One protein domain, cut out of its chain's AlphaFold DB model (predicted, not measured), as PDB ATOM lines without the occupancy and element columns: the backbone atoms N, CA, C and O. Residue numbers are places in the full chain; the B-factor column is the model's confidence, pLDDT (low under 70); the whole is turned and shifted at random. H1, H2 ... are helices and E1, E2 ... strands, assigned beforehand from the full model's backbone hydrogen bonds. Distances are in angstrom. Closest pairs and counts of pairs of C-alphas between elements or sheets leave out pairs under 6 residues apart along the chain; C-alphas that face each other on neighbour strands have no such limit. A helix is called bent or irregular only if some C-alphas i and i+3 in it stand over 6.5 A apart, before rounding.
ATOM      1  N   THR A   4      40.573 -14.594  29.621       96.56
ATOM      2  CA  THR A   4      39.227 -14.395  30.179       96.56
ATOM      3  C   THR A   4      38.376 -15.668  30.110       96.56
ATOM      4  O   THR A   4      37.715 -16.031  31.083       96.56
ATOM      5  N   ILE A   5      38.419 -16.381  28.978       97.25
ATOM      6  CA  ILE A   5      37.724 -17.671  28.830       97.25
ATOM      7  C   ILE A   5      38.481 -18.785  29.562       97.25
ATOM      8  O   ILE A   5      37.861 -19.610  30.235       97.25
ATOM      9  N   PHE A   6      39.811 -18.824  29.424       98.25
ATOM     10  CA  PHE A   6      40.628 -19.880  30.019       98.25
ATOM     11  C   PHE A   6      40.547 -19.892  31.547       98.25
ATOM     12  O   PHE A   6      40.425 -20.966  32.116       98.25
ATOM     13  N   ASP A   7      40.571 -18.733  32.203       98.19
ATOM     14  CA  ASP A   7      40.603 -18.619  33.662       98.19
ATOM     15  C   ASP A   7      39.291 -19.103  34.289       98.19
ATOM     16  O   ASP A   7      39.322 -19.832  35.276       98.19
ATOM     17  N   ARG A   8      38.144 -18.804  33.661       97.06
ATOM     18  CA  ARG A   8      36.829 -19.332  34.070       97.06
ATOM     19  C   ARG A   8      36.794 -20.859  33.999       97.06
ATOM     20  O   ARG A   8      36.358 -21.528  34.928       97.06
ATOM     21  N   PHE A   9      37.292 -21.410  32.896       98.38
ATOM     22  CA  PHE A   9      37.422 -22.853  32.718       98.38
ATOM     23  C   PHE A   9      38.409 -23.475  33.722       98.38
ATOM     24  O   PHE A   9      38.139 -24.526  34.300       98.38
ATOM     25  N   ALA A  10      39.552 -22.830  33.947       98.38
ATOM     26  CA  ALA A  10      40.599 -23.287  34.851       98.38
ATOM     27  C   ALA A  10      40.140 -23.297  36.315       98.38
ATOM     28  O   ALA A  10      40.475 -24.229  37.044       98.38
ATOM     29  N   GLU A  11      39.352 -22.305  36.736       98.38
ATOM     30  CA  GLU A  11      38.800 -22.208  38.091       98.38
ATOM     31  C   GLU A  11      37.916 -23.414  38.438       98.38
ATOM     32  O   GLU A  11      38.028 -23.969  39.532       98.38
ATOM     33  N   GLU A  12      37.087 -23.867  37.496       98.19
ATOM     34  CA  GLU A  12      36.149 -24.971  37.725       98.19
ATOM     35  C   GLU A  12      36.762 -26.359  37.505       98.19
ATOM     36  O   GLU A  12      36.339 -27.334  38.130       98.19
ATOM     37  N   THR A  13      37.759 -26.473  36.626       98.25
ATOM     38  CA  THR A  13      38.305 -27.776  36.202       98.25
ATOM     39  C   THR A  13      39.697 -28.080  36.746       98.25
ATOM     40  O   THR A  13      40.151 -29.224  36.695       98.25
ATOM     41  N   GLY A  14      40.398 -27.071  37.264       98.06
ATOM     42  CA  GLY A  14      41.790 -27.182  37.692       98.06
ATOM     43  C   GLY A  14      42.799 -27.253  36.541       98.06
ATOM     44  O   GLY A  14      43.966 -27.557  36.796       98.06
ATOM     45  N   ALA A  15      42.385 -26.994  35.294       98.06
ATOM     46  CA  ALA A  15      43.298 -26.864  34.160       98.06
ATOM     47  C   ALA A  15      44.291 -25.714  34.381       98.06
ATOM     48  O   ALA A  15      43.954 -24.689  34.969       98.06
ATOM     49  N   ARG A  16      45.529 -25.861  33.901       97.62
ATOM     50  CA  ARG A  16      46.574 -24.854  34.116       97.62
ATOM     51  C   ARG A  16      47.286 -24.494  32.827       97.62
ATOM     52  O   ARG A  16      47.422 -25.308  31.915       97.62
ATOM     53  N   MET A  17      47.822 -23.278  32.771       95.94
ATOM     54  CA  MET A  17      48.612 -22.822  31.624       95.94
ATOM     55  C   MET A  17      49.830 -23.720  31.362       95.94
ATOM     56  O   MET A  17      50.255 -23.873  30.217       95.94
ATOM     57  N   GLU A  18      50.400 -24.328  32.406       96.31
ATOM     58  CA  GLU A  18      51.523 -25.258  32.296       96.31
ATOM     59  C   GLU A  18      51.172 -26.524  31.516       96.31
ATOM     60  O   GLU A  18      52.051 -27.093  30.865       96.31
ATOM     61  N   ASP A  19      49.905 -26.936  31.531       97.31
ATOM     62  CA  ASP A  19      49.448 -28.112  30.797       97.31
ATOM     63  C   ASP A  19      49.524 -27.861  29.277       97.31
ATOM     64  O   ASP A  19      49.686 -28.789  28.495       97.31
ATOM     65  N   LEU A  20      49.552 -26.595  28.839       97.62
ATOM     66  CA  LEU A  20      49.649 -26.210  27.426       97.62
ATOM     67  C   LEU A  20      51.086 -26.209  26.877       97.62
ATOM     68  O   LEU A  20      51.312 -25.851  25.719       97.62
ATOM     69  N   GLN A  21      52.082 -26.585  27.684       96.31
ATOM     70  CA  GLN A  21      53.483 -26.626  27.245       96.31
ATOM     71  C   GLN A  21      53.766 -27.763  26.255       96.31
ATOM     72  O   GLN A  21      54.782 -27.715  25.550       96.31
ATOM     73  N   THR A  22      52.888 -28.770  26.185       97.94
ATOM     74  CA  THR A  22      53.004 -29.874  25.231       97.94
ATOM     75  C   THR A  22      51.771 -30.040  24.362       97.94
ATOM     76  O   THR A  22      50.668 -29.682  24.761       97.94
ATOM     77  N   PHE A  23      51.944 -30.601  23.161       98.25
ATOM     78  CA  PHE A  23      50.796 -30.904  22.301       98.25
ATOM     79  C   PHE A  23      49.882 -31.956  22.935       98.25
ATOM     80  O   PHE A  23      48.669 -31.800  22.888       98.25
ATOM     81  N   GLU A  24      50.434 -32.979  23.591       98.50
ATOM     82  CA  GLU A  24      49.643 -33.945  24.360       98.50
ATOM     83  C   GLU A  24      48.877 -33.296  25.521       98.50
ATOM     84  O   GLU A  24      47.745 -33.686  25.798       98.50
ATOM     85  N   GLY A  25      49.462 -32.297  26.181       98.50
ATOM     86  CA  GLY A  25      48.790 -31.523  27.216       98.50
ATOM     87  C   GLY A  25      47.666 -30.651  26.652       98.50
ATOM     88  O   GLY A  25      46.546 -30.739  27.139       98.50
ATOM     89  N   ILE A  26      47.903 -29.943  25.539       98.62
ATOM     90  CA  ILE A  26      46.860 -29.203  24.805       98.62
ATOM     91  C   ILE A  26      45.695 -30.125  24.425       98.62
ATOM     92  O   ILE A  26      44.545 -29.730  24.578       98.62
ATOM     93  N   ILE A  27      45.965 -31.345  23.950       98.69
ATOM     94  CA  ILE A  27      44.918 -32.315  23.583       98.69
ATOM     95  C   ILE A  27      44.064 -32.691  24.795       98.69
ATOM     96  O   ILE A  27      42.840 -32.670  24.692       98.69
ATOM     97  N   LYS A  28      44.695 -33.004  25.933       98.75
ATOM     98  CA  LYS A  28      43.988 -33.347  27.180       98.75
ATOM     99  C   LYS A  28      43.164 -32.169  27.696       98.75
ATOM    100  O   LYS A  28      42.021 -32.349  28.093       98.75
ATOM    101  N   THR A  29      43.718 -30.957  27.659       98.81
ATOM    102  CA  THR A  29      42.990 -29.744  28.051       98.81
ATOM    103  C   THR A  29      41.828 -29.456  27.102       98.81
ATOM    104  O   THR A  29      40.774 -29.028  27.555       98.81
ATOM    105  N   ALA A  30      41.988 -29.723  25.805       98.81
ATOM    106  CA  ALA A  30      40.938 -29.539  24.812       98.81
ATOM    107  C   ALA A  30      39.771 -30.524  24.985       98.81
ATOM    108  O   ALA A  30      38.622 -30.126  24.847       98.81
ATOM    109  N   GLU A  31      40.066 -31.784  25.317       98.75
ATOM    110  CA  GLU A  31      39.060 -32.790  25.688       98.75
ATOM    111  C   GLU A  31      38.294 -32.365  26.945       98.75
ATOM    112  O   GLU A  31      37.069 -32.302  26.929       98.75
ATOM    113  N   LEU A  32      39.011 -31.953  27.993       98.81
ATOM    114  CA  LEU A  32      38.399 -31.452  29.225       98.81
ATOM    115  C   LEU A  32      37.530 -30.205  28.986       98.81
ATOM    116  O   LEU A  32      36.458 -30.077  29.568       98.81
ATOM    117  N   TYR A  33      37.975 -29.285  28.125       98.81
ATOM    118  CA  TYR A  33      37.210 -28.090  27.765       98.81
ATOM    119  C   TYR A  33      35.929 -28.434  27.002       98.81
ATOM    120  O   TYR A  33      34.873 -27.863  27.275       98.81
ATOM    121  N   TYR A  34      36.014 -29.392  26.078       98.75
ATOM    122  CA  TYR A  34      34.856 -29.899  25.355       98.75
ATOM    123  C   TYR A  34      33.826 -30.492  26.327       98.75
ATOM    124  O   TYR A  34      32.672 -30.079  26.315       98.75
ATOM    125  N   GLU A  35      34.247 -31.384  27.230       98.38
ATOM    126  CA  GLU A  35      33.359 -31.988  28.235       98.38
ATOM    127  C   GLU A  35      32.740 -30.942  29.174       98.38
ATOM    128  O   GLU A  35      31.542 -30.984  29.453       98.38
ATOM    129  N   TRP A  36      33.540 -29.985  29.650       98.44
ATOM    130  CA  TRP A  36      33.079 -28.924  30.550       98.44
ATOM    131  C   TRP A  36      32.054 -27.996  29.890       98.44
ATOM    132  O   TRP A  36      31.117 -27.544  30.546       98.44
ATOM    133  N   THR A  37      32.211 -27.706  28.597       98.06
ATOM    134  CA  THR A  37      31.257 -26.865  27.862       98.06
ATOM    135  C   THR A  37      29.988 -27.618  27.467       98.06
ATOM    136  O   THR A  37      28.914 -27.049  27.616       98.06
ATOM    137  N   ASP A  38      30.083 -28.889  27.066       97.75
ATOM    138  CA  ASP A  38      28.923 -29.753  26.762       97.75
ATOM    139  C   ASP A  38      28.010 -29.930  27.993       97.75
ATOM    140  O   ASP A  38      26.785 -29.915  27.909       97.75
ATOM    141  N   GLN A  39      28.595 -30.006  29.195       96.81
ATOM    142  CA  GLN A  39      27.830 -30.107  30.445       96.81
ATOM    143  C   GLN A  39      27.009 -28.848  30.780       96.81
ATOM    144  O   GLN A  39      26.053 -28.935  31.556       96.81
ATOM    145  N   GLN A  40      27.345 -27.687  30.212       96.00
ATOM    146  CA  GLN A  40      26.605 -26.435  30.436       96.00
ATOM    147  C   GLN A  40      25.314 -26.364  29.609       96.00
ATOM    148  O   GLN A  40      24.439 -25.542  29.889       96.00
ATOM    149  N   THR A  41      25.174 -27.248  28.626       94.69
ATOM    150  CA  THR A  41      24.069 -27.324  27.671       94.69
ATOM    151  C   THR A  41      23.416 -28.700  27.737       94.69
ATOM    152  O   THR A  41      23.185 -29.332  26.720       94.69
ATOM    153  N   ALA A  42      23.038 -29.156  28.938       91.88
ATOM    154  CA  ALA A  42      22.554 -30.522  29.199       91.88
ATOM    155  C   ALA A  42      21.408 -31.040  28.289       91.88
ATOM    156  O   ALA A  42      21.212 -32.252  28.176       91.88
ATOM    157  N   ASP A  43      20.646 -30.145  27.652       96.06
ATOM    158  CA  ASP A  43      19.566 -30.483  26.716       96.06
ATOM    159  C   ASP A  43      20.038 -30.686  25.258       96.06
ATOM    160  O   ASP A  43      19.284 -31.192  24.420       96.06
ATOM    161  N   VAL A  44      21.280 -30.321  24.941       95.62
ATOM    162  CA  VAL A  44      21.934 -30.491  23.640       95.62
ATOM    163  C   VAL A  44      23.052 -31.516  23.809       95.62
ATOM    164  O   VAL A  44      23.749 -31.545  24.811       95.62
ATOM    165  N   LYS A  45      23.179 -32.447  22.862       94.00
ATOM    166  CA  LYS A  45      24.187 -33.511  22.948       94.00
ATOM    167  C   LYS A  45      25.348 -33.221  22.021       94.00
ATOM    168  O   LYS A  45      25.109 -33.056  20.823       94.00
ATOM    169  N   ASN A  46      26.565 -33.382  22.533       94.19
ATOM    170  CA  ASN A  46      27.802 -33.269  21.770       94.19
ATOM    171  C   ASN A  46      27.966 -31.873  21.142       94.19
ATOM    172  O   ASN A  46      28.297 -31.762  19.960       94.19
ATOM    173  N   ASP A  47      27.673 -30.827  21.913       96.31
ATOM    174  CA  ASP A  47      27.868 -29.424  21.536       96.31
ATOM    175  C   ASP A  47      28.988 -28.736  22.331       96.31
ATOM    176  O   ASP A  47      29.116 -27.510  22.301       96.31
ATOM    177  N   GLY A  48      29.849 -29.536  22.969       97.56
ATOM    178  CA  GLY A  48      31.116 -29.076  23.522       97.56
ATOM    179  C   GLY A  48      31.908 -28.210  22.534       97.56
ATOM    180  O   GLY A  48      31.971 -28.458  21.325       97.56
ATOM    181  N   LYS A  49      32.517 -27.148  23.055       98.00
ATOM    182  CA  LYS A  49      33.251 -26.157  22.271       98.00
ATOM    183  C   LYS A  49      34.680 -26.609  21.995       98.00
ATOM    184  O   LYS A  49      35.335 -27.253  22.813       98.00
ATOM    185  N   MET A  50      35.191 -26.182  20.845       98.44
ATOM    186  CA  MET A  50      36.586 -26.382  20.467       98.44
ATOM    187  C   MET A  50      37.503 -25.511  21.331       98.44
ATOM    188  O   MET A  50      37.172 -24.390  21.707       98.44
ATOM    189  N   PHE A  51      38.703 -26.008  21.617       98.69
ATOM    190  CA  PHE A  51      39.648 -25.311  22.489       98.69
ATOM    191  C   PHE A  51      40.819 -24.683  21.726       98.69
ATOM    192  O   PHE A  51      41.273 -23.585  22.062       98.69
ATOM    193  N   PHE A  52      41.322 -25.383  20.706       98.56
ATOM    194  CA  PHE A  52      42.604 -25.081  20.071       98.56
ATOM    195  C   PHE A  52      42.552 -25.107  18.542       98.56
ATOM    196  O   PHE A  52      41.866 -25.936  17.945       98.56
ATOM    197  N   MET A  53      43.367 -24.260  17.910       97.81
ATOM    198  CA  MET A  53      43.679 -24.326  16.480       97.81
ATOM    199  C   MET A  53      45.178 -24.120  16.220       97.81
ATOM    200  O   MET A  53      45.825 -23.280  16.847       97.81
ATOM    201  N   SER A  54      45.742 -24.828  15.241       95.75
ATOM    202  CA  SER A  54      47.024 -24.432  14.645       95.75
ATOM    203  C   SER A  54      46.787 -23.715  13.321       95.75
ATOM    204  O   SER A  54      46.248 -24.316  12.397       95.75
ATOM    205  N   ASP A  55      47.249 -22.465  13.197       92.75
ATOM    206  CA  ASP A  55      47.124 -21.663  11.964       92.75
ATOM    207  C   ASP A  55      47.799 -22.319  10.752       92.75
ATOM    208  O   ASP A  55      47.537 -21.974   9.602       92.75
ATOM    209  N   SER A  56      48.743 -23.234  10.982       93.50
ATOM    210  CA  SER A  56      49.432 -23.928   9.905       93.50
ATOM    211  C   SER A  56      49.740 -25.362  10.294       93.50
ATOM    212  O   SER A  56      50.763 -25.648  10.920       93.50
ATOM    213  N   LEU A  57      48.902 -26.283   9.811       94.31
ATOM    214  CA  LEU A  57      49.133 -27.725   9.943       94.31
ATOM    215  C   LEU A  57      50.464 -28.163   9.330       94.31
ATOM    216  O   LEU A  57      51.100 -29.082   9.834       94.31
ATOM    217  N   PHE A  58      50.937 -27.467   8.292       93.50
ATOM    218  CA  PHE A  58      52.271 -27.701   7.750       93.50
ATOM    219  C   PHE A  58      53.373 -27.359   8.765       93.50
ATOM    220  O   PHE A  58      54.254 -28.182   9.001       93.50
ATOM    221  N   ASN A  59      53.328 -26.180   9.398       93.69
ATOM    222  CA  ASN A  59      54.331 -25.792  10.398       93.69
ATOM    223  C   ASN A  59      54.249 -26.670  11.655       93.69
ATOM    224  O   ASN A  59      55.289 -27.018  12.224       93.69
ATOM    225  N   PHE A  60      53.032 -27.041  12.066       95.69
ATOM    226  CA  PHE A  60      52.782 -28.013  13.125       95.69
ATOM    227  C   PHE A  60      53.429 -29.361  12.792       95.69
ATOM    228  O   PHE A  60      54.243 -29.846  13.575       95.69
ATOM    229  N   ALA A  61      53.164 -29.914  11.603       95.88
ATOM    230  CA  ALA A  61      53.730 -31.185  11.159       95.88
ATOM    231  C   ALA A  61      55.260 -31.139  11.054       95.88
ATOM    232  O   ALA A  61      55.949 -32.053  11.511       95.88
ATOM    233  N   LEU A  62      55.797 -30.057  10.484       95.19
ATOM    234  CA  LEU A  62      57.230 -29.867  10.284       95.19
ATOM    235  C   LEU A  62      57.970 -29.769  11.620       95.19
ATOM    236  O   LEU A  62      58.946 -30.486  11.841       95.19
ATOM    237  N   SER A  63      57.483 -28.908  12.519       95.25
ATOM    238  CA  SER A  63      58.048 -28.765  13.861       95.25
ATOM    239  C   SER A  63      57.893 -30.069  14.635       95.25
ATOM    240  O   SER A  63      58.870 -30.566  15.177       95.25
ATOM    241  N   GLY A  64      56.699 -30.662  14.630       97.19
ATOM    242  CA  GLY A  64      56.379 -31.871  15.379       97.19
ATOM    243  C   GLY A  64      57.259 -33.060  15.013       97.19
ATOM    244  O   GLY A  64      57.857 -33.678  15.894       97.19
ATOM    245  N   CYS A  65      57.427 -33.337  13.715       97.06
ATOM    246  CA  CYS A  65      58.319 -34.408  13.264       97.06
ATOM    247  C   CYS A  65      59.749 -34.159  13.755       97.06
ATOM    248  O   CYS A  65      60.368 -35.055  14.331       97.06
ATOM    249  N   LYS A  66      60.240 -32.918  13.620       96.19
ATOM    250  CA  LYS A  66      61.597 -32.544  14.033       96.19
ATOM    251  C   LYS A  66      61.801 -32.656  15.544       96.19
ATOM    252  O   LYS A  66      62.832 -33.172  15.983       96.19
ATOM    253  N   GLN A  67      60.827 -32.211  16.338       97.50
ATOM    254  CA  GLN A  67      60.819 -32.351  17.796       97.50
ATOM    255  C   GLN A  67      60.932 -33.832  18.193       97.50
ATOM    256  O   GLN A  67      61.710 -34.174  19.082       97.50
ATOM    257  N   LEU A  68      60.238 -34.721  17.480       97.62
ATOM    258  CA  LEU A  68      60.261 -36.171  17.701       97.62
ATOM    259  C   LEU A  68      61.440 -36.900  17.024       97.62
ATOM    260  O   LEU A  68      61.514 -38.128  17.070       97.62
ATOM    261  N   GLY A  69      62.376 -36.165  16.414       95.81
ATOM    262  CA  GLY A  69      63.603 -36.720  15.840       95.81
ATOM    263  C   GLY A  69      63.480 -37.276  14.418       95.81
ATOM    264  O   GLY A  69      64.348 -38.042  14.012       95.81
ATOM    265  N   ALA A  70      62.450 -36.889  13.664       95.56
ATOM    266  CA  ALA A  70      62.266 -37.243  12.257       95.56
ATOM    267  C   ALA A  70      62.251 -35.997  11.352       95.56
ATOM    268  O   ALA A  70      61.885 -34.904  11.777       95.56
ATOM    269  N   GLU A  71      62.602 -36.158  10.077       94.06
ATOM    270  CA  GLU A  71      62.370 -35.121   9.066       94.06
ATOM    271  C   GLU A  71      61.011 -35.348   8.397       94.06
ATOM    272  O   GLU A  71      60.734 -36.453   7.925       94.06
ATOM    273  N   LEU A  72      60.178 -34.301   8.325       94.56
ATOM    274  CA  LEU A  72      58.920 -34.348   7.565       94.56
ATOM    275  C   LEU A  72      59.183 -34.478   6.058       94.56
ATOM    276  O   LEU A  72      58.418 -35.137   5.360       94.56
ATOM    277  N   ILE A  73      60.244 -33.836   5.564       93.19
ATOM    278  CA  ILE A  73      60.642 -33.843   4.155       93.19
ATOM    279  C   ILE A  73      62.001 -34.530   4.051       93.19
ATOM    280  O   ILE A  73      62.954 -34.101   4.700       93.19
ATOM    281  N   ASN A  74      62.090 -35.568   3.225       88.75
ATOM    282  CA  ASN A  74      63.329 -36.254   2.885       88.75
ATOM    283  C   ASN A  74      63.464 -36.320   1.359       88.75
ATOM    284  O   ASN A  74      62.498 -36.660   0.678       88.75
ATOM    285  N   ASP A  75      64.627 -35.947   0.822       87.56
ATOM    286  CA  ASP A  75      64.902 -35.912  -0.625       87.56
ATOM    287  C   ASP A  75      63.823 -35.189  -1.464       87.56
ATOM    288  O   ASP A  75      63.455 -35.609  -2.558       87.56
ATOM    289  N   GLY A  76      63.283 -34.085  -0.934       88.75
ATOM    290  CA  GLY A  76      62.251 -33.279  -1.599       88.75
ATOM    291  C   GLY A  76      60.836 -33.871  -1.562       88.75
ATOM    292  O   GLY A  76      59.913 -33.248  -2.083       88.75
ATOM    293  N   ALA A  77      60.637 -35.024  -0.922       91.56
ATOM    294  CA  ALA A  77      59.339 -35.671  -0.759       91.56
ATOM    295  C   ALA A  77      58.912 -35.731   0.715       91.56
ATOM    296  O   ALA A  77      59.738 -35.737   1.626       91.56
ATOM    297  N   ILE A  78      57.602 -35.794   0.962       92.75
ATOM    298  CA  ILE A  78      57.076 -35.989   2.318       92.75
ATOM    299  C   ILE A  78      57.376 -37.423   2.774       92.75
ATOM    300  O   ILE A  78      57.075 -38.395   2.078       92.75
ATOM    301  N   ASN A  79      57.934 -37.555   3.973       92.50
ATOM    302  CA  ASN A  79      58.254 -38.829   4.596       92.50
ATOM    303  C   ASN A  79      57.040 -39.411   5.344       92.50
ATOM    304  O   ASN A  79      56.927 -39.306   6.566       92.50
ATOM    305  N   PHE A  80      56.132 -40.049   4.605       92.88
ATOM    306  CA  PHE A  80      54.926 -40.671   5.169       92.88
ATOM    307  C   PHE A  80      55.192 -41.949   5.984       92.88
ATOM    308  O   PHE A  80      54.300 -42.419   6.689       92.88
ATOM    309  N   THR A  81      56.381 -42.549   5.877       91.81
ATOM    310  CA  THR A  81      56.685 -43.860   6.484       91.81
ATOM    311  C   THR A  81      57.217 -43.754   7.911       91.81
ATOM    312  O   THR A  81      57.244 -44.750   8.635       91.81
ATOM    313  N   SER A  82      57.615 -42.557   8.343       93.19
ATOM    314  CA  SER A  82      58.062 -42.305   9.710       93.19
ATOM    315  C   SER A  82      56.914 -42.510  10.719       93.19
ATOM    316  O   SER A  82      55.850 -41.906  10.574       93.19
ATOM    317  N   PRO A  83      57.111 -43.283  11.805       95.38
ATOM    318  CA  PRO A  83      56.126 -43.380  12.887       95.38
ATOM    319  C   PRO A  83      55.788 -42.022  13.525       95.38
ATOM    320  O   PRO A  83      54.658 -41.794  13.954       95.38
ATOM    321  N   GLN A  84      56.756 -41.099  13.553       96.62
ATOM    322  CA  GLN A  84      56.587 -39.738  14.057       96.62
ATOM    323  C   GLN A  84      55.608 -38.941  13.195       96.62
ATOM    324  O   GLN A  84      54.786 -38.223  13.755       96.62
ATOM    325  N   TYR A  85      55.641 -39.112  11.867       95.62
ATOM    326  CA  TYR A  85      54.657 -38.500  10.971       95.62
ATOM    327  C   TYR A  85      53.236 -38.869  11.411       95.62
ATOM    328  O   TYR A  85      52.422 -37.984  11.673       95.62
ATOM    329  N   ARG A  86      52.957 -40.170  11.584       95.69
ATOM    330  CA  ARG A  86      51.644 -40.641  12.047       95.69
ATOM    331  C   ARG A  86      51.285 -40.049  13.411       95.69
ATOM    332  O   ARG A  86      50.207 -39.477  13.531       95.69
ATOM    333  N   LYS A  87      52.189 -40.126  14.398       96.50
ATOM    334  CA  LYS A  87      51.948 -39.584  15.748       96.50
ATOM    335  C   LYS A  87      51.538 -38.109  15.699       96.50
ATOM    336  O   LYS A  87      50.577 -37.721  16.360       96.50
ATOM    337  N   VAL A  88      52.247 -37.290  14.922       97.75
ATOM    338  CA  VAL A  88      51.983 -35.847  14.822       97.75
ATOM    339  C   VAL A  88      50.612 -35.576  14.212       97.75
ATOM    340  O   VAL A  88      49.843 -34.803  14.771       97.75
ATOM    341  N   TRP A  89      50.266 -36.239  13.110       96.19
ATOM    342  CA  TRP A  89      48.969 -36.033  12.462       96.19
ATOM    343  C   TRP A  89      47.792 -36.575  13.276       96.19
ATOM    344  O   TRP A  89      46.755 -35.917  13.353       96.19
ATOM    345  N   GLU A  90      47.948 -37.723  13.935       96.12
ATOM    346  CA  GLU A  90      46.931 -38.257  14.852       96.12
ATOM    347  C   GLU A  90      46.697 -37.331  16.052       96.12
ATOM    348  O   GLU A  90      45.572 -37.237  16.537       96.12
ATOM    349  N   SER A  91      47.722 -36.582  16.469       97.31
ATOM    350  CA  SER A  91      47.637 -35.588  17.547       97.31
ATOM    351  C   SER A  91      46.823 -34.340  17.180       97.31
ATOM    352  O   SER A  91      46.523 -33.544  18.061       97.31
ATOM    353  N   TYR A  92      46.442 -34.164  15.910       97.12
ATOM    354  CA  TYR A  92      45.557 -33.073  15.484       97.12
ATOM    355  C   TYR A  92      44.227 -33.587  14.934       97.12
ATOM    356  O   TYR A  92      43.161 -33.150  15.359       97.12
ATOM    357  N   TYR A  93      44.264 -34.557  14.013       96.19
ATOM    358  CA  TYR A  93      43.052 -35.015  13.331       96.19
ATOM    359  C   TYR A  93      42.083 -35.753  14.246       96.19
ATOM    360  O   TYR A  93      40.881 -35.536  14.138       96.19
ATOM    361  N   LYS A  94      42.574 -36.617  15.144       97.69
ATOM    362  CA  LYS A  94      41.678 -37.336  16.056       97.69
ATOM    363  C   LYS A  94      40.953 -36.357  16.998       97.69
ATOM    364  O   LYS A  94      39.728 -36.413  17.022       97.69
ATOM    365  N   PRO A  95      41.639 -35.434  17.702       98.12
ATOM    366  CA  PRO A  95      40.967 -34.398  18.490       98.12
ATOM    367  C   PRO A  95      40.024 -33.510  17.669       98.12
ATOM    368  O   PRO A  95      38.960 -33.149  18.154       98.12
ATOM    369  N   ALA A  96      40.374 -33.184  16.421       97.50
ATOM    370  CA  ALA A  96      39.506 -32.395  15.548       97.50
ATOM    371  C   ALA A  96      38.190 -33.111  15.207       97.50
ATOM    372  O   ALA A  96      37.126 -32.507  15.277       97.50
ATOM    373  N   VAL A  97      38.241 -34.410  14.887       97.44
ATOM    374  CA  VAL A  97      37.032 -35.221  14.637       97.44
ATOM    375  C   VAL A  97      36.142 -35.311  15.881       97.44
ATOM    376  O   VAL A  97      34.929 -35.430  15.750       97.44
ATOM    377  N   LEU A  98      36.737 -35.242  17.072       97.62
ATOM    378  CA  LEU A  98      36.024 -35.249  18.350       97.62
ATOM    379  C   LEU A  98      35.508 -33.861  18.770       97.62
ATOM    380  O   LEU A  98      34.913 -33.745  19.830       97.62
ATOM    381  N   GLY A  99      35.727 -32.808  17.973       97.75
ATOM    382  CA  GLY A  99      35.289 -31.446  18.305       97.75
ATOM    383  C   GLY A  99      36.199 -30.706  19.292       97.75
ATOM    384  O   GLY A  99      35.893 -29.589  19.689       97.75
ATOM    385  N   HIS A 100      37.347 -31.271  19.669       98.50
ATOM    386  CA  HIS A 100      38.265 -30.648  20.630       98.50
ATOM    387  C   HIS A 100      39.148 -29.572  19.968       98.50
ATOM    388  O   HIS A 100      39.588 -28.613  20.607       98.50
ATOM    389  N   MET A 101      39.435 -29.729  18.671       98.25
ATOM    390  CA  MET A 101      40.262 -28.810  17.883       98.25
ATOM    391  C   MET A 101      39.515 -28.294  16.661       98.25
ATOM    392  O   MET A 101      38.796 -29.045  16.007       98.25
ATOM    393  N   ALA A 102      39.761 -27.038  16.300       97.75
ATOM    394  CA  ALA A 102      39.164 -26.447  15.115       97.75
ATOM    395  C   ALA A 102      39.896 -26.845  13.827       97.75
ATOM    396  O   ALA A 102      41.130 -26.889  13.752       97.75
ATOM    397  N   VAL A 103      39.107 -27.078  12.778       94.62
ATOM    398  CA  VAL A 103      39.555 -27.152  11.384       94.62
ATOM    399  C   VAL A 103      38.827 -26.047  10.637       94.62
ATOM    400  O   VAL A 103      37.620 -26.124  10.429       94.62
ATOM    401  N   TYR A 104      39.560 -25.000  10.278       94.12
ATOM    402  CA  TYR A 104      38.986 -23.777   9.738       94.12
ATOM    403  C   TYR A 104      39.849 -23.240   8.597       94.12
ATOM    404  O   TYR A 104      41.073 -23.187   8.715       94.12
ATOM    405  N   ASP A 105      39.201 -22.869   7.493       91.31
ATOM    406  CA  ASP A 105      39.844 -22.256   6.329       91.31
ATOM    407  C   ASP A 105      39.905 -20.737   6.517       91.31
ATOM    408  O   ASP A 105      39.111 -19.970   5.973       91.31
ATOM    409  N   GLY A 106      40.811 -20.322   7.395       91.19
ATOM    410  CA  GLY A 106      41.006 -18.935   7.786       91.19
ATOM    411  C   GLY A 106      42.024 -18.826   8.914       91.19
ATOM    412  O   GLY A 106      42.784 -19.760   9.180       91.19
ATOM    413  N   TYR A 107      42.058 -17.676   9.574       91.75
ATOM    414  CA  TYR A 107      42.999 -17.425  10.659       91.75
ATOM    415  C   TYR A 107      42.356 -17.743  12.011       91.75
ATOM    416  O   TYR A 107      41.183 -17.453  12.232       91.75
ATOM    417  N   ALA A 108      43.126 -18.265  12.967       94.25
ATOM    418  CA  ALA A 108      42.613 -18.555  14.304       94.25
ATOM    419  C   ALA A 108      42.042 -17.314  15.014       94.25
ATOM    420  O   ALA A 108      41.166 -17.443  15.864       94.25
ATOM    421  N   ASN A 109      42.498 -16.103  14.668       92.44
ATOM    422  CA  ASN A 109      41.942 -14.860  15.215       92.44
ATOM    423  C   ASN A 109      40.444 -14.677  14.888       92.44
ATOM    424  O   ASN A 109      39.736 -14.051  15.676       92.44
ATOM    425  N   ASP A 110      39.958 -15.253  13.784       94.56
ATOM    426  CA  ASP A 110      38.555 -15.211  13.388       94.56
ATOM    427  C   ASP A 110      37.675 -16.040  14.318       94.56
ATOM    428  O   ASP A 110      36.526 -15.671  14.529       94.56
ATOM    429  N   LEU A 111      38.232 -17.099  14.907       96.44
ATOM    430  CA  LEU A 111      37.565 -17.941  15.898       96.44
ATOM    431  C   LEU A 111      37.786 -17.426  17.329       96.44
ATOM    432  O   LEU A 111      36.921 -17.542  18.189       96.44
ATOM    433  N   VAL A 112      38.941 -16.813  17.609       95.25
ATOM    434  CA  VAL A 112      39.212 -16.218  18.931       95.25
ATOM    435  C   VAL A 112      38.304 -15.015  19.191       95.25
ATOM    436  O   VAL A 112      37.845 -14.836  20.317       95.25
ATOM    437  N   LYS A 113      38.009 -14.195  18.170       94.94
ATOM    438  CA  LYS A 113      37.119 -13.025  18.317       94.94
ATOM    439  C   LYS A 113      35.665 -13.385  18.604       94.94
ATOM    440  O   LYS A 113      34.936 -12.539  19.110       94.94
ATOM    441  N   THR A 114      35.265 -14.614  18.301       96.06
ATOM    442  CA  THR A 114      33.926 -15.148  18.571       96.06
ATOM    443  C   THR A 114      33.884 -16.064  19.792       96.06
ATOM    444  O   THR A 114      32.807 -16.458  20.231       96.06
ATOM    445  N   GLY A 115      35.045 -16.373  20.383       95.69
ATOM    446  CA  GLY A 115      35.149 -17.317  21.493       95.69
ATOM    447  C   GLY A 115      34.917 -18.768  21.065       95.69
ATOM    448  O   GLY A 115      34.667 -19.612  21.922       95.69
ATOM    449  N   ASP A 116      35.008 -19.060  19.764       97.19
ATOM    450  CA  ASP A 116      34.858 -20.409  19.203       97.19
ATOM    451  C   ASP A 116      36.075 -21.298  19.496       97.19
ATOM    452  O   ASP A 116      35.980 -22.521  19.439       97.19
ATOM    453  N   ILE A 117      37.221 -20.681  19.810       98.19
ATOM    454  CA  ILE A 117      38.403 -21.335  20.381       98.19
ATOM    455  C   ILE A 117      39.022 -20.459  21.474       98.19
ATOM    456  O   ILE A 117      38.933 -19.230  21.445       98.19
ATOM    457  N   VAL A 118      39.735 -21.091  22.404       98.00
ATOM    458  CA  VAL A 118      40.387 -20.416  23.540       98.00
ATOM    459  C   VAL A 118      41.836 -20.048  23.220       98.00
ATOM    460  O   VAL A 118      42.348 -18.998  23.627       98.00
ATOM    461  N   CYS A 119      42.542 -20.900  22.480       97.12
ATOM    462  CA  CYS A 119      43.950 -20.688  22.169       97.12
ATOM    463  C   CYS A 119      44.339 -21.188  20.779       97.12
ATOM    464  O   CYS A 119      43.625 -21.940  20.124       97.12
ATOM    465  N   SER A 120      45.501 -20.742  20.312       97.25
ATOM    466  CA  SER A 120      46.032 -21.155  19.022       97.25
ATOM    467  C   SER A 120      47.550 -21.056  18.971       97.25
ATOM    468  O   SER A 120      48.178 -20.351  19.767       97.25
ATOM    469  N   THR A 121      48.144 -21.769  18.014       96.19
ATOM    470  CA  THR A 121      49.515 -21.500  17.556       96.19
ATOM    471  C   THR A 121      49.464 -20.754  16.230       96.19
ATOM    472  O   THR A 121      48.727 -21.150  15.330       96.19
ATOM    473  N   GLY A 122      50.271 -19.702  16.100       93.00
ATOM    474  CA  GLY A 122      50.260 -18.821  14.935       93.00
ATOM    475  C   GLY A 122      51.554 -18.030  14.768       93.00
ATOM    476  O   GLY A 122      52.498 -18.168  15.550       93.00
ATOM    477  N   SER A 123      51.605 -17.206  13.722       92.00
ATOM    478  CA  SER A 123      52.722 -16.281  13.493       92.00
ATOM    479  C   SER A 123      52.753 -15.195  14.568       92.00
ATOM    480  O   SER A 123      51.714 -14.640  14.922       92.00
ATOM    481  N   THR A 124      53.947 -14.811  15.023       91.94
ATOM    482  CA  THR A 124      54.122 -13.685  15.956       91.94
ATOM    483  C   THR A 124      53.588 -12.373  15.372       91.94
ATOM    484  O   THR A 124      52.990 -11.575  16.087       91.94
ATOM    485  N   ALA A 125      53.690 -12.194  14.050       89.12
ATOM    486  CA  ALA A 125      53.126 -11.046  13.336       89.12
ATOM    487  C   ALA A 125      51.584 -10.994  13.390       89.12
ATOM    488  O   ALA A 125      50.985  -9.963  13.100       89.12
ATOM    489  N   GLY A 126      50.926 -12.097  13.766       89.88
ATOM    490  CA  GLY A 126      49.479 -12.158  13.955       89.88
ATOM    491  C   GLY A 126      48.993 -11.489  15.247       89.88
ATOM    492  O   GLY A 126      47.799 -11.233  15.384       89.88
ATOM    493  N   VAL A 127      49.889 -11.181  16.195       91.12
ATOM    494  CA  VAL A 127      49.519 -10.740  17.553       91.12
ATOM    495  C   VAL A 127      48.672  -9.459  17.566       91.12
ATOM    496  O   VAL A 127      47.735  -9.323  18.356       91.12
ATOM    497  N   SER A 128      48.941  -8.527  16.649       88.88
ATOM    498  CA  SER A 128      48.209  -7.259  16.566       88.88
ATOM    499  C   SER A 128      46.734  -7.459  16.211       88.88
ATOM    500  O   SER A 128      45.912  -6.633  16.600       88.88
ATOM    501  N   PHE A 129      46.378  -8.582  15.579       90.00
ATOM    502  CA  PHE A 129      45.005  -8.912  15.198       90.00
ATOM    503  C   PHE A 129      44.213  -9.649  16.281       90.00
ATOM    504  O   PHE A 129      43.027  -9.902  16.085       90.00
ATOM    505  N   PHE A 130      44.829  -9.995  17.416       91.25
ATOM    506  CA  PHE A 130      44.069 -10.548  18.534       91.25
ATOM    507  C   PHE A 130      43.158  -9.472  19.138       91.25
ATOM    508  O   PHE A 130      43.639  -8.368  19.436       91.25
ATOM    509  N   PRO A 131      41.861  -9.767  19.298       89.88
ATOM    510  CA  PRO A 131      40.876  -8.787  19.724       89.88
ATOM    511  C   PRO A 131      40.972  -8.536  21.231       89.88
ATOM    512  O   PRO A 131      41.363  -9.414  21.993       89.88
ATOM    513  N   SER A 132      40.574  -7.339  21.660       93.88
ATOM    514  CA  SER A 132      40.383  -6.988  23.077       93.88
ATOM    515  C   SER A 132      38.967  -7.300  23.581       93.88
ATOM    516  O   SER A 132      38.591  -6.910  24.685       93.88
ATOM    517  N   THR A 133      38.139  -7.922  22.744       96.31
ATOM    518  CA  THR A 133      36.723  -8.187  23.002       96.31
ATOM    519  C   THR A 133      36.315  -9.460  22.275       96.31
ATOM    520  O   THR A 133      36.671  -9.642  21.110       96.31
ATOM    521  N   VAL A 134      35.558 -10.318  22.947       97.38
ATOM    522  CA  VAL A 134      34.864 -11.450  22.329       97.38
ATOM    523  C   VAL A 134      33.446 -11.019  21.980       97.38
ATOM    524  O   VAL A 134      32.812 -10.333  22.776       97.38
ATOM    525  N   THR A 135      32.952 -11.397  20.801       96.94
ATOM    526  CA  THR A 135      31.555 -11.206  20.381       96.94
ATOM    527  C   THR A 135      30.911 -12.554  20.099       96.94
ATOM    528  O   THR A 135      31.298 -13.234  19.155       96.94
ATOM    529  N   TYR A 136      29.922 -12.929  20.898       96.06
ATOM    530  CA  TYR A 136      29.239 -14.213  20.792       96.06
ATOM    531  C   TYR A 136      28.147 -14.209  19.717       96.06
ATOM    532  O   TYR A 136      27.741 -13.162  19.209       96.06
ATOM    533  N   ALA A 137      27.643 -15.399  19.377       93.56
ATOM    534  CA  ALA A 137      26.624 -15.588  18.342       93.56
ATOM    535  C   ALA A 137      25.305 -14.835  18.616       93.56
ATOM    536  O   ALA A 137      24.587 -14.485  17.680       93.56
ATOM    537  N   ASP A 138      24.993 -14.555  19.882       94.81
ATOM    538  CA  ASP A 138      23.827 -13.771  20.307       94.81
ATOM    539  C   ASP A 138      24.078 -12.247  20.321       94.81
ATOM    540  O   ASP A 138      23.208 -11.477  20.728       94.81
ATOM    541  N   ASN A 139      25.237 -11.800  19.821       95.81
ATOM    542  CA  ASN A 139      25.742 -10.421  19.841       95.81
ATOM    543  C   ASN A 139      26.070  -9.867  21.233       95.81
ATOM    544  O   ASN A 139      26.320  -8.666  21.363       95.81
ATOM    545  N   THR A 140      26.102 -10.701  22.274       97.50
ATOM    546  CA  THR A 140      26.698 -10.287  23.545       97.50
ATOM    547  C   THR A 140      28.216 -10.210  23.409       97.50
ATOM    548  O   THR A 140      28.828 -10.864  22.562       97.50
ATOM    549  N   THR A 141      28.836  -9.363  24.228       97.81
ATOM    550  CA  THR A 141      30.280  -9.136  24.183       97.81
ATOM    551  C   THR A 141      30.878  -9.129  25.574       97.81
ATOM    552  O   THR A 141      30.269  -8.582  26.493       97.81
ATOM    553  N   GLU A 142      32.109  -9.611  25.706       97.31
ATOM    554  CA  GLU A 142      32.907  -9.441  26.921       97.31
ATOM    555  C   GLU A 142      34.345  -9.001  26.603       97.31
ATOM    556  O   GLU A 142      34.842  -9.278  25.504       97.31
ATOM    557  N   PRO A 143      35.028  -8.286  27.520       96.94
ATOM    558  CA  PRO A 143      36.449  -7.990  27.377       96.94
ATOM    559  C   PRO A 143      37.268  -9.273  27.217       96.94
ATOM    560  O   PRO A 143      36.953 -10.289  27.826       96.94
ATOM    561  N   ALA A 144      38.325  -9.218  26.413       94.88
ATOM    562  CA  ALA A 144      39.236 -10.336  26.209       94.88
ATOM    563  C   ALA A 144      40.652  -9.935  26.610       94.88
ATOM    564  O   ALA A 144      41.204  -8.964  26.081       94.88
ATOM    565  N   GLU A 145      41.253 -10.715  27.499       95.06
ATOM    566  CA  GLU A 145      42.667 -10.608  27.837       95.06
ATOM    567  C   GLU A 145      43.496 -11.658  27.090       95.06
ATOM    568  O   GLU A 145      43.036 -12.763  26.790       95.06
ATOM    569  N   LEU A 146      44.732 -11.294  26.737       94.69
ATOM    570  CA  LEU A 146      45.623 -12.124  25.932       94.69
ATOM    571  C   LEU A 146      46.848 -12.543  26.741       94.69
ATOM    572  O   LEU A 146      47.651 -11.700  27.123       94.69
ATOM    573  N   ALA A 147      47.076 -13.850  26.844       95.19
ATOM    574  CA  ALA A 147      48.382 -14.398  27.195       95.19
ATOM    575  C   ALA A 147      49.122 -14.928  25.960       95.19
ATOM    576  O   ALA A 147      48.528 -15.543  25.061       95.19
ATOM    577  N   ILE A 148      50.445 -14.735  25.945       95.25
ATOM    578  CA  ILE A 148      51.354 -15.253  24.916       95.25
ATOM    579  C   ILE A 148      52.281 -16.288  25.547       95.25
ATOM    580  O   ILE A 148      53.205 -15.952  26.287       95.25
ATOM    581  N   CYS A 149      52.040 -17.554  25.221       94.50
ATOM    582  CA  CYS A 149      52.789 -18.685  25.753       94.50
ATOM    583  C   CYS A 149      53.982 -19.054  24.849       94.50
ATOM    584  O   CYS A 149      53.930 -18.828  23.635       94.50
ATOM    585  N   PRO A 150      55.050 -19.659  25.404       94.12
ATOM    586  CA  PRO A 150      56.066 -20.346  24.611       94.12
ATOM    587  C   PRO A 150      55.447 -21.373  23.652       94.12
ATOM    588  O   PRO A 150      54.416 -21.971  23.957       94.12
ATOM    589  N   TYR A 151      56.090 -21.606  22.505       95.56
ATOM    590  CA  TYR A 151      55.606 -22.582  21.527       95.56
ATOM    591  C   TYR A 151      55.616 -24.004  22.122       95.56
ATOM    592  O   TYR A 151      56.646 -24.404  22.681       95.56
ATOM    593  N   PRO A 152      54.519 -24.774  21.994       96.31
ATOM    594  CA  PRO A 152      54.415 -26.108  22.573       96.31
ATOM    595  C   PRO A 152      55.346 -27.118  21.893       96.31
ATOM    596  O   PRO A 152      55.706 -27.003  20.715       96.31
ATOM    597  N   VAL A 153      55.733 -28.141  22.654       96.81
ATOM    598  CA  VAL A 153      56.594 -29.232  22.179       96.81
ATOM    599  C   VAL A 153      55.955 -30.586  22.452       96.81
ATOM    600  O   VAL A 153      55.293 -30.758  23.463       96.81
ATOM    601  N   PHE A 154      56.145 -31.578  21.591       98.00
ATOM    602  CA  PHE A 154      55.683 -32.933  21.902       98.00
ATOM    603  C   PHE A 154      56.339 -33.462  23.187       98.00
ATOM    604  O   PHE A 154      57.519 -33.199  23.439       98.00
ATOM    605  N   GLU A 155      55.595 -34.227  23.989       97.38
ATOM    606  CA  GLU A 155      56.117 -34.890  25.189       97.38
ATOM    607  C   GLU A 155      57.363 -35.730  24.849       97.38
ATOM    608  O   GLU A 155      57.381 -36.511  23.892       97.38
ATOM    609  N   GLY A 156      58.442 -35.535  25.616       95.94
ATOM    610  CA  GLY A 156      59.745 -36.170  25.367       95.94
ATOM    611  C   GLY A 156      60.484 -35.676  24.112       95.94
ATOM    612  O   GLY A 156      61.584 -36.147  23.824       95.94
ATOM    613  N   GLY A 157      59.908 -34.732  23.368       96.44
ATOM    614  CA  GLY A 157      60.489 -34.147  22.169       96.44
ATOM    615  C   GLY A 157      61.581 -33.118  22.460       96.44
ATOM    616  O   GLY A 157      61.697 -32.538  23.544       96.44
ATOM    617  N   LYS A 158      62.396 -32.847  21.442       96.56
ATOM    618  CA  LYS A 158      63.352 -31.738  21.443       96.56
ATOM    619  C   LYS A 158      62.590 -30.418  21.409       96.56
ATOM    620  O   LYS A 158      61.611 -30.286  20.685       96.56
ATOM    621  N   LYS A 159      63.080 -29.408  22.125       94.69
ATOM    622  CA  LYS A 159      62.493 -28.063  22.112       94.69
ATOM    623  C   LYS A 159      62.821 -27.368  20.799       94.69
ATOM    624  O   LYS A 159      63.862 -26.727  20.703       94.69
ATOM    625  N   ILE A 160      61.973 -27.538  19.788       93.38
ATOM    626  CA  ILE A 160      62.184 -27.000  18.440       93.38
ATOM    627  C   ILE A 160      60.955 -26.217  17.988       93.38
ATOM    628  O   ILE A 160      59.842 -26.715  18.100       93.38
ATOM    629  N   ALA A 161      61.155 -25.025  17.432       92.19
ATOM    630  CA  ALA A 161      60.101 -24.249  16.778       92.19
ATOM    631  C   ALA A 161      60.593 -23.723  15.426       92.19
ATOM    632  O   ALA A 161      61.775 -23.409  15.265       92.19
ATOM    633  N   VAL A 162      59.696 -23.631  14.445       90.88
ATOM    634  CA  VAL A 162      60.016 -23.059  13.131       90.88
ATOM    635  C   VAL A 162      60.197 -21.546  13.240       90.88
ATOM    636  O   VAL A 162      59.336 -20.849  13.770       90.88
ATOM    637  N   GLN A 163      61.283 -21.030  12.663       87.56
ATOM    638  CA  GLN A 163      61.390 -19.621  12.296       87.56
ATOM    639  C   GLN A 163      61.175 -19.486  10.797       87.56
ATOM    640  O   GLN A 163      61.876 -20.086   9.975       87.56
TER     641      GLN A 163
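What this domain is: This is residues 4 to 163 of the 249 residues of the protein "Extracellular solute-binding protein family 1" of Syntrophaceticus schinkii (UniProt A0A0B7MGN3). A short pair of parallel strands, E1 beside E2, sits in the middle of a body in which the long helices H3 and H5, partly side by side, pack by E1, while H6 is close to both strands. H1 crosses H3, H4 folds back on H5, the small hairpin of E3 and E4 is toward one end of the length, and the H4 to H5 link reaches the other end at Asp 75. The 160 printed residues, with seven named helices and five named strands, run H1 H2 H3 E1 H4 H5 H6 E2 H7 E3 E4 E5; the class is mostly helix. The whole is compact, with a radius of gyration of the C-alphas of 16.2 A, yet only just elongated, spanning 52 by 34 by 28 A.

Where its parts are: Find C-alpha 52 at (42.604, -25.081, 20.071), where E1, residues 52 to 54, begins; its partner E2 is residues 119 to 121. H3, residues 23 to 41, is 27.5 A long, H5, residues 83 to 97, is 20.8 A, and H4, residues 57 to 67, is 14.8 A. H1, residues 4 to 13, begins at C-alpha 4 (39.227, -14.395, 30.179) and is 14.7 A long. The shorter elements are H2, residues 17 to 21, H6, residues 108 to 112, H7, residues 124 to 129, E3, residues 133 to 135, E4, residues 141 to 143, and E5, residues 160 to 163, ending at C-alpha 163 (61.390, -19.621, 12.296). H7 is only just irregular, with C-alphas 125 and 128 7.0 A apart.

How they stand to each other: Look first at E1 and E2, where N 53 and O 119 are 3.2 A apart, within hydrogen-bond range. With H4, H5 and H6 they form a strand-helix-strand unit, two parallel neighbour strands with helices between. The closest C-alphas of E1 and H3, Ala 30 and Phe 52, are 6.7 A apart. The hub H3 touches H5 at a shallow tilt of 12 degrees, the same way, closest at the C-alphas of Ile 27 and Pro 95, 6.8 A. H1 touches H3 about perpendicular, at 85 degrees, with the C-alphas of Phe 9 and Tyr 33 closest, 7.2 A; H2 touches H3 only at the corner, closest at the C-alphas of Leu 20 and Ile 26, 4.9 A. H4 and H5 form a helical hairpin at a steep tilt of 41 degrees, opposite ways, with the C-alphas of Cys 65 and Gln 84 closest, 5.7 A. H6 and H7 are close but not clearly touching, closest at the C-alphas of Asn 109 and Phe 129, 6.7 A. In the antiparallel hairpin E3 and E4, N 134 and O 142 are 2.9 A apart. E5 pairs with no named strand; its C-alpha 160 is 5.6 A from that of Gln 67 in H4, their closest pair. Every O i to N i+4 pair is within hydrogen-bond range in H4 and H6, against 4 of 6 in H1, 13 of 15 in H3, 9 of 11 in H5, and 0 of 1 in H2 and 0 of 2 in H7, whose O i to N i+3 pairs are within range in 2 of 2 and 2 of 3.

The domain as a whole: The C-alphas farthest apart, Asp 43 and Asp 75, are 53.2 A apart. The printed part has no cut; its long links are H4 to H5 and E4 to E5. No printed residue is under 70 in pLDDT.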